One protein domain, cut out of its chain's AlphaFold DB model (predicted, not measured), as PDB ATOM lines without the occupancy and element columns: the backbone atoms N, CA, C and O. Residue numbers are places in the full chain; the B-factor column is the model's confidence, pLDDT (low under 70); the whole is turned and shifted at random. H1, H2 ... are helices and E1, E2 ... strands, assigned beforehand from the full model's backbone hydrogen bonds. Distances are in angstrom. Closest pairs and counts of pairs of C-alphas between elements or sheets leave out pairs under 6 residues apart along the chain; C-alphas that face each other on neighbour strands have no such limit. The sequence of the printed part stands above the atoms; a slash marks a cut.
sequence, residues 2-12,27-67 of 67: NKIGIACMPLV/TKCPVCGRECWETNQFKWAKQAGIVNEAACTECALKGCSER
ATOM      1  N   ASN A   2     228.523 163.661 160.884       45.84
ATOM      2  CA  ASN A   2     229.332 163.530 159.672       45.84
ATOM      3  C   ASN A   2     228.572 162.668 158.654       45.84
ATOM      4  O   ASN A   2     228.103 161.584 158.993       45.84
ATOM      5  N   LYS A   3     228.390 163.172 157.431       55.19
ATOM      6  CA  LYS A   3     227.688 162.461 156.355       55.19
ATOM      7  C   LYS A   3     228.604 161.363 155.807       55.19
ATOM      8  O   LYS A   3     229.549 161.667 155.093       55.19
ATOM      9  N   ILE A   4     228.330 160.107 156.162       64.00
ATOM     10  CA  ILE A   4     229.234 158.959 155.931       64.00
ATOM     11  C   ILE A   4     229.170 158.435 154.474       64.00
ATOM     12  O   ILE A   4     230.045 157.699 154.035       64.00
ATOM     13  N   GLY A   5     228.190 158.864 153.672       74.38
ATOM     14  CA  GLY A   5     228.102 158.544 152.243       74.38
ATOM     15  C   GLY A   5     226.696 158.757 151.684       74.38
ATOM     16  O   GLY A   5     225.733 158.857 152.444       74.38
ATOM     17  N   ILE A   6     226.577 158.841 150.356       85.62
ATOM     18  CA  ILE A   6     225.291 158.879 149.642       85.62
ATOM     19  C   ILE A   6     225.132 157.560 148.892       85.62
ATOM     20  O   ILE A   6     226.018 157.161 148.137       85.62
ATOM     21  N   ALA A   7     223.991 156.893 149.059       89.62
ATOM     22  CA  ALA A   7     223.660 155.733 148.244       89.62
ATOM     23  C   ALA A   7     223.240 156.168 146.831       89.62
ATOM     24  O   ALA A   7     222.269 156.910 146.655       89.62
ATOM     25  N   CYS A   8     223.951 155.680 145.816       92.12
ATOM     26  CA  CYS A   8     223.620 155.927 144.415       92.12
ATOM     27  C   CYS A   8     222.558 154.938 143.923       92.12
ATOM     28  O   CYS A   8     222.777 153.726 143.902       92.12
ATOM     29  N   MET A   9     221.418 155.462 143.480       93.31
ATOM     30  CA  MET A   9     220.345 154.689 142.861       93.31
ATOM     31  C   MET A   9     220.504 154.696 141.331       93.31
ATOM     32  O   MET A   9     220.574 155.780 140.738       93.31
ATOM     33  N   PRO A  10     220.527 153.529 140.663       92.62
ATOM     34  CA  PRO A  10     220.603 153.463 139.207       92.62
ATOM     35  C   PRO A  10     219.348 154.056 138.561       92.62
ATOM     36  O   PRO A  10     218.237 153.750 138.986       92.62
ATOM     37  N   LEU A  11     219.496 154.872 137.516       93.19
ATOM     38  CA  LEU A  11     218.346 155.404 136.782       93.19
ATOM     39  C   LEU A  11     217.692 154.306 135.938       93.19
ATOM     40  O   LEU A  11     218.387 153.547 135.260       93.19
ATOM     41  N   VAL A  12     216.357 154.277 135.905       92.19
ATOM     42  CA  VAL A  12     215.608 153.329 135.059       92.19
ATOM     43  C   VAL A  12     215.929 153.534 133.577       92.19
ATOM     44  O   VAL A  12     216.075 152.561 132.847       92.19
ATOM     45  N   THR A  27     211.692 153.250 142.425       93.94
ATOM     46  CA  THR A  27     211.654 154.360 143.379       93.94
ATOM     47  C   THR A  27     211.900 155.683 142.652       93.94
ATOM     48  O   THR A  27     212.153 155.701 141.446       93.94
ATOM     49  N   LYS A  28     211.817 156.809 143.362       95.00
ATOM     50  CA  LYS A  28     212.093 158.139 142.806       95.00
ATOM     51  C   LYS A  28     213.295 158.768 143.488       95.00
ATOM     52  O   LYS A  28     213.466 158.665 144.699       95.00
ATOM     53  N   CYS A  29     214.121 159.454 142.705       94.00
ATOM     54  CA  CYS A  29     215.198 160.260 143.259       94.00
ATOM     55  C   CYS A  29     214.619 161.420 144.090       94.00
ATOM     56  O   CYS A  29     213.863 162.212 143.530       94.00
ATOM     57  N   PRO A  30     215.008 161.593 145.367       91.38
ATOM     58  CA  PRO A  30     214.498 162.688 146.196       91.38
ATOM     59  C   PRO A  30     215.033 164.068 145.779       91.38
ATOM     60  O   PRO A  30     214.485 165.079 146.194       91.38
ATOM     61  N   VAL A  31     216.084 164.118 144.949       93.19
ATOM     62  CA  VAL A  31     216.694 165.370 144.464       93.19
ATOM     63  C   VAL A  31     216.042 165.860 143.169       93.19
ATOM     64  O   VAL A  31     215.767 167.044 143.032       93.19
ATOM     65  N   CYS A  32     215.806 164.967 142.199       93.75
ATOM     66  CA  CYS A  32     215.338 165.349 140.855       93.75
ATOM     67  C   CYS A  32     214.027 164.683 140.407       93.75
ATOM     68  O   CYS A  32     213.575 164.923 139.293       93.75
ATOM     69  N   GLY A  33     213.440 163.793 141.209       93.88
ATOM     70  CA  GLY A  33     212.160 163.136 140.915       93.88
ATOM     71  C   GLY A  33     212.190 162.010 139.871       93.88
ATOM     72  O   GLY A  33     211.186 161.314 139.720       93.88
ATOM     73  N   ARG A  34     213.314 161.783 139.175       95.25
ATOM     74  CA  ARG A  34     213.438 160.732 138.145       95.25
ATOM     75  C   ARG A  34     213.265 159.321 138.709       95.25
ATOM     76  O   ARG A  34     213.690 159.039 139.833       95.25
ATOM     77  N   GLU A  35     212.694 158.430 137.896       95.12
ATOM     78  CA  GLU A  35     212.577 157.005 138.215       95.12
ATOM     79  C   GLU A  35     213.958 156.346 138.323       95.12
ATOM     80  O   GLU A  35     214.789 156.404 137.411       95.12
ATOM     81  N   CYS A  36     214.179 155.692 139.456       95.06
ATOM     82  CA  CYS A  36     215.384 154.944 139.773       95.06
ATOM     83  C   CYS A  36     215.028 153.534 140.249       95.06
ATOM     84  O   CYS A  36     213.890 153.249 140.625       95.06
ATOM     85  N   TRP A  37     216.026 152.666 140.277       93.31
ATOM     86  CA  TRP A  37     215.932 151.348 140.873       93.31
ATOM     87  C   TRP A  37     216.366 151.378 142.335       93.31
ATOM     88  O   TRP A  37     217.441 151.862 142.687       93.31
ATOM     89  N   GLU A  38     215.529 150.809 143.189       91.75
ATOM     90  CA  GLU A  38     215.868 150.411 144.541       91.75
ATOM     91  C   GLU A  38     216.343 148.957 144.516       91.75
ATOM     92  O   GLU A  38     215.560 148.020 144.337       91.75
ATOM     93  N   THR A  39     217.649 148.781 144.673       90.69
ATOM     94  CA  THR A  39     218.312 147.479 144.646       90.69
ATOM     95  C   THR A  39     218.307 146.812 146.024       90.69
ATOM     96  O   THR A  39     218.109 147.464 147.052       90.69
ATOM     97  N   ASN A  40     218.572 145.507 146.079       89.69
ATOM     98  CA  ASN A  40     218.607 144.758 147.341       89.69
ATOM     99  C   ASN A  40     219.664 145.269 148.307       89.69
ATOM    100  O   ASN A  40     219.390 145.447 149.490       89.69
ATOM    101  N   GLN A  41     220.861 145.541 147.790       87.75
ATOM    102  CA  GLN A  41     221.957 146.085 148.577       87.75
ATOM    103  C   GLN A  41     221.587 147.440 149.183       87.75
ATOM    104  O   GLN A  41     221.955 147.723 150.319       87.75
ATOM    105  N   PHE A  42     220.803 148.253 148.469       89.25
ATOM    106  CA  PHE A  42     220.338 149.529 148.992       89.25
ATOM    107  C   PHE A  42     219.269 149.348 150.076       89.25
ATOM    108  O   PHE A  42     219.358 149.989 151.120       89.25
ATOM    109  N   LYS A  43     218.308 148.432 149.885       89.88
ATOM    110  CA  LYS A  43     217.319 148.074 150.921       89.88
ATOM    111  C   LYS A  43     218.001 147.582 152.198       89.88
ATOM    112  O   LYS A  43     217.688 148.066 153.282       89.88
ATOM    113  N   TRP A  44     218.968 146.676 152.058       89.38
ATOM    114  CA  TRP A  44     219.750 146.156 153.175       89.38
ATOM    115  C   TRP A  44     220.554 147.261 153.873       89.38
ATOM    116  O   TRP A  44     220.478 147.391 155.089       89.38
ATOM    117  N   ALA A  45     221.253 148.118 153.121       88.50
ATOM    118  CA  ALA A  45     222.044 149.206 153.695       88.50
ATOM    119  C   ALA A  45     221.184 150.233 154.455       88.50
ATOM    120  O   ALA A  45     221.626 150.749 155.482       88.50
ATOM    121  N   LYS A  46     219.955 150.508 153.986       87.12
ATOM    122  CA  LYS A  46     218.974 151.317 154.732       87.12
ATOM    123  C   LYS A  46     218.565 150.639 156.034       87.12
ATOM    124  O   LYS A  46     218.586 151.276 157.079       87.12
ATOM    125  N   GLN A  47     218.192 149.358 155.975       89.50
ATOM    126  CA  GLN A  47     217.766 148.594 157.155       89.50
ATOM    127  C   GLN A  47     218.880 148.486 158.203       89.50
ATOM    128  O   GLN A  47     218.609 148.572 159.395       89.50
ATOM    129  N   ALA A  48     220.131 148.354 157.760       88.69
ATOM    130  CA  ALA A  48     221.309 148.319 158.618       88.69
ATOM    131  C   ALA A  48     221.740 149.706 159.145       88.69
ATOM    132  O   ALA A  48     222.702 149.790 159.902       88.69
ATOM    133  N   GLY A  49     221.078 150.797 158.735       87.19
ATOM    134  CA  GLY A  49     221.417 152.162 159.156       87.19
ATOM    135  C   GLY A  49     222.758 152.682 158.618       87.19
ATOM    136  O   GLY A  49     223.302 153.647 159.151       87.19
ATOM    137  N   ILE A  50     223.305 152.049 157.574       86.19
ATOM    138  CA  ILE A  50     224.594 152.421 156.966       86.19
ATOM    139  C   ILE A  50     224.429 153.666 156.085       86.19
ATOM    140  O   ILE A  50     225.326 154.506 156.007       86.19
ATOM    141  N   VAL A  51     223.281 153.786 155.412       84.81
ATOM    142  CA  VAL A  51     222.979 154.894 154.498       84.81
ATOM    143  C   VAL A  51     221.677 155.581 154.888       84.81
ATOM    144  O   VAL A  51     220.624 154.955 154.966       84.81
ATOM    145  N   ASN A  52     221.761 156.898 155.071       81.00
ATOM    146  CA  ASN A  52     220.620 157.744 155.438       81.00
ATOM    147  C   ASN A  52     220.215 158.691 154.298       81.00
ATOM    148  O   ASN A  52     219.091 159.182 154.263       81.00
ATOM    149  N   GLU A  53     221.125 158.937 153.350       86.56
ATOM    150  CA  GLU A  53     220.908 159.779 152.175       86.56
ATOM    151  C   GLU A  53     221.053 158.941 150.899       86.56
ATOM    152  O   GLU A  53     221.935 158.083 150.791       86.56
ATOM    153  N   ALA A  54     220.200 159.206 149.911       90.75
ATOM    154  CA  ALA A  54     220.254 158.543 148.617       90.75
ATOM    155  C   ALA A  54     219.880 159.494 147.487       90.75
ATOM    156  O   ALA A  54     218.983 160.324 147.622       90.75
ATOM    157  N   ALA A  55     220.534 159.338 146.345       93.50
ATOM    158  CA  ALA A  55     220.264 160.116 145.147       93.50
ATOM    159  C   ALA A  55     220.463 159.241 143.908       93.50
ATOM    160  O   ALA A  55     221.105 158.197 143.975       93.50
ATOM    161  N   CYS A  56     219.912 159.644 142.762       93.81
ATOM    162  CA  CYS A  56     220.266 158.975 141.512       93.81
ATOM    163  C   CYS A  56     221.756 159.183 141.216       93.81
ATOM    164  O   CYS A  56     222.310 160.200 141.640       93.81
ATOM    165  N   THR A  57     222.388 158.263 140.483       90.00
ATOM    166  CA  THR A  57     223.832 158.325 140.188       90.00
ATOM    167  C   THR A  57     224.269 159.703 139.689       90.00
ATOM    168  O   THR A  57     225.238 160.256 140.187       90.00
ATOM    169  N   GLU A  58     223.515 160.317 138.778       92.50
ATOM    170  CA  GLU A  58     223.846 161.651 138.266       92.50
ATOM    171  C   GLU A  58     223.747 162.760 139.324       92.50
ATOM    172  O   GLU A  58     224.601 163.639 139.368       92.50
ATOM    173  N   CYS A  59     222.719 162.744 140.178       91.56
ATOM    174  CA  CYS A  59     222.586 163.728 141.257       91.56
ATOM    175  C   CYS A  59     223.670 163.541 142.319       91.56
ATOM    176  O   CYS A  59     224.185 164.529 142.831       91.56
ATOM    177  N   ALA A  60     224.022 162.293 142.630       89.56
ATOM    178  CA  ALA A  60     225.105 161.982 143.552       89.56
ATOM    179  C   ALA A  60     226.453 162.480 143.010       89.56
ATOM    180  O   ALA A  60     227.198 163.121 143.741       89.56
ATOM    181  N   LEU A  61     226.735 162.262 141.718       86.44
ATOM    182  CA  LEU A  61     227.952 162.758 141.071       86.44
ATOM    183  C   LEU A  61     228.014 164.290 141.046       86.44
ATOM    184  O   LEU A  61     229.052 164.852 141.379       86.44
ATOM    185  N   LYS A  62     226.906 164.970 140.719       86.62
ATOM    186  CA  LYS A  62     226.832 166.441 140.759       86.62
ATOM    187  C   LYS A  62     227.089 166.985 142.166       86.62
ATOM    188  O   LYS A  62     227.960 167.825 142.331       86.62
ATOM    189  N   GLY A  63     226.416 166.435 143.176       73.75
ATOM    190  CA  GLY A  63     226.601 166.851 144.569       73.75
ATOM    191  C   GLY A  63     227.961 166.473 145.175       73.75
ATOM    192  O   GLY A  63     228.344 167.058 146.183       73.75
ATOM    193  N   CYS A  64     228.691 165.515 144.591       55.41
ATOM    194  CA  CYS A  64     230.096 165.246 144.920       55.41
ATOM    195  C   CYS A  64     231.067 166.223 144.245       55.41
ATOM    196  O   CYS A  64     232.156 166.418 144.762       55.41
ATOM    197  N   SER A  65     230.700 166.831 143.113       49.62
ATOM    198  CA  SER A  65     231.543 167.825 142.433       49.62
ATOM    199  C   SER A  65     231.601 169.167 143.171       49.62
ATOM    200  O   SER A  65     232.472 169.979 142.877       49.62
ATOM    201  N   GLU A  66     230.657 169.418 144.078       45.75
ATOM    202  CA  GLU A  66     230.522 170.667 144.840       45.75
ATOM    203  C   GLU A  66     231.002 170.529 146.300       45.75
ATOM    204  O   GLU A  66     230.797 171.446 147.095       45.75
ATOM    205  N   ARG A  67     231.597 169.384 146.675       43.88
ATOM    206  CA  ARG A  67     232.133 169.116 148.021       43.88
ATOM    207  C   ARG A  67     233.652 169.117 148.062       43.88
ATOM    208  O   ARG A  67     234.265 168.642 147.085       43.88
TER     209      ARG A  67
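AT A GLANCE: This is residues 2 to 12 and 27 to 67 of the 67 residues of an uncharacterized protein of [Clostridium] innocuum 2959 (UniProt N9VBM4). Two short parallel strands, E1 and E3, lie side by side at the core of a flat model, with the helices H1 and H2 on opposite sides of this core. The third strand, E2, is near the ends of both at Met 9 and Cys 56, and residues 27 to 28 pair with it. The printed part has 52 residues, with E1, E2, H1, E3 and H2 in that order along it, and its class is mixed, helices and strands. It is compact, with a radius of gyration of the C-alphas of 10.6 A and spans of 29 by 27 by 13 A.

IN THESE COORDINATES: E1 is residues 6 to 9, 9.4 A long, with C-alpha 6 at (225.291, 158.879, 149.642). E2 is residues 35 to 38, 9.7 A. H1 is residues 40 to 47, 10.6 A, with C-alpha 40 at (218.607, 144.758, 147.341). E3 is residues 53 to 56, 10.7 A. H2 is residues 57 to 65, 12.4 A, with C-alpha 65 at (231.543, 167.825, 142.433).

HOW THE PARTS SIT: E1 and E3 are parallel neighbours, their directions 36 degrees apart; N 9 and O 55 are within hydrogen-bond range at 2.8 A, N 55 and O 7 at 3.0 A. E2 pairs with no named strand; residues 27 to 28 pair antiparallel with its residues 35 to 36. The closest C-alphas of E1 and E2, Met 9 and Cys 36, are 5.8 A apart. Those of E1 and H2, Cys 8 and Thr 57, are 4.9 A apart. Those of E1 and H1, Ala 7 and Phe 42, are 7.1 A apart. H1 and H2 are apart, and E2 and H1 meet only through their link. Each O i to N i+4 pair in H1 and H2 is within hydrogen-bond range.

THE WHOLE: The C-alphas farthest apart, Asn 2 and Val 12, are 30.0 A apart. Residues 13 to 26 are cut out, with 9.3 A between C-alphas 12 and 27. The links E2 to H1, H1 to E3 and E3 to H2 are tight. The pLDDT is under 70 in residues 2 to 4 and 64 to 67.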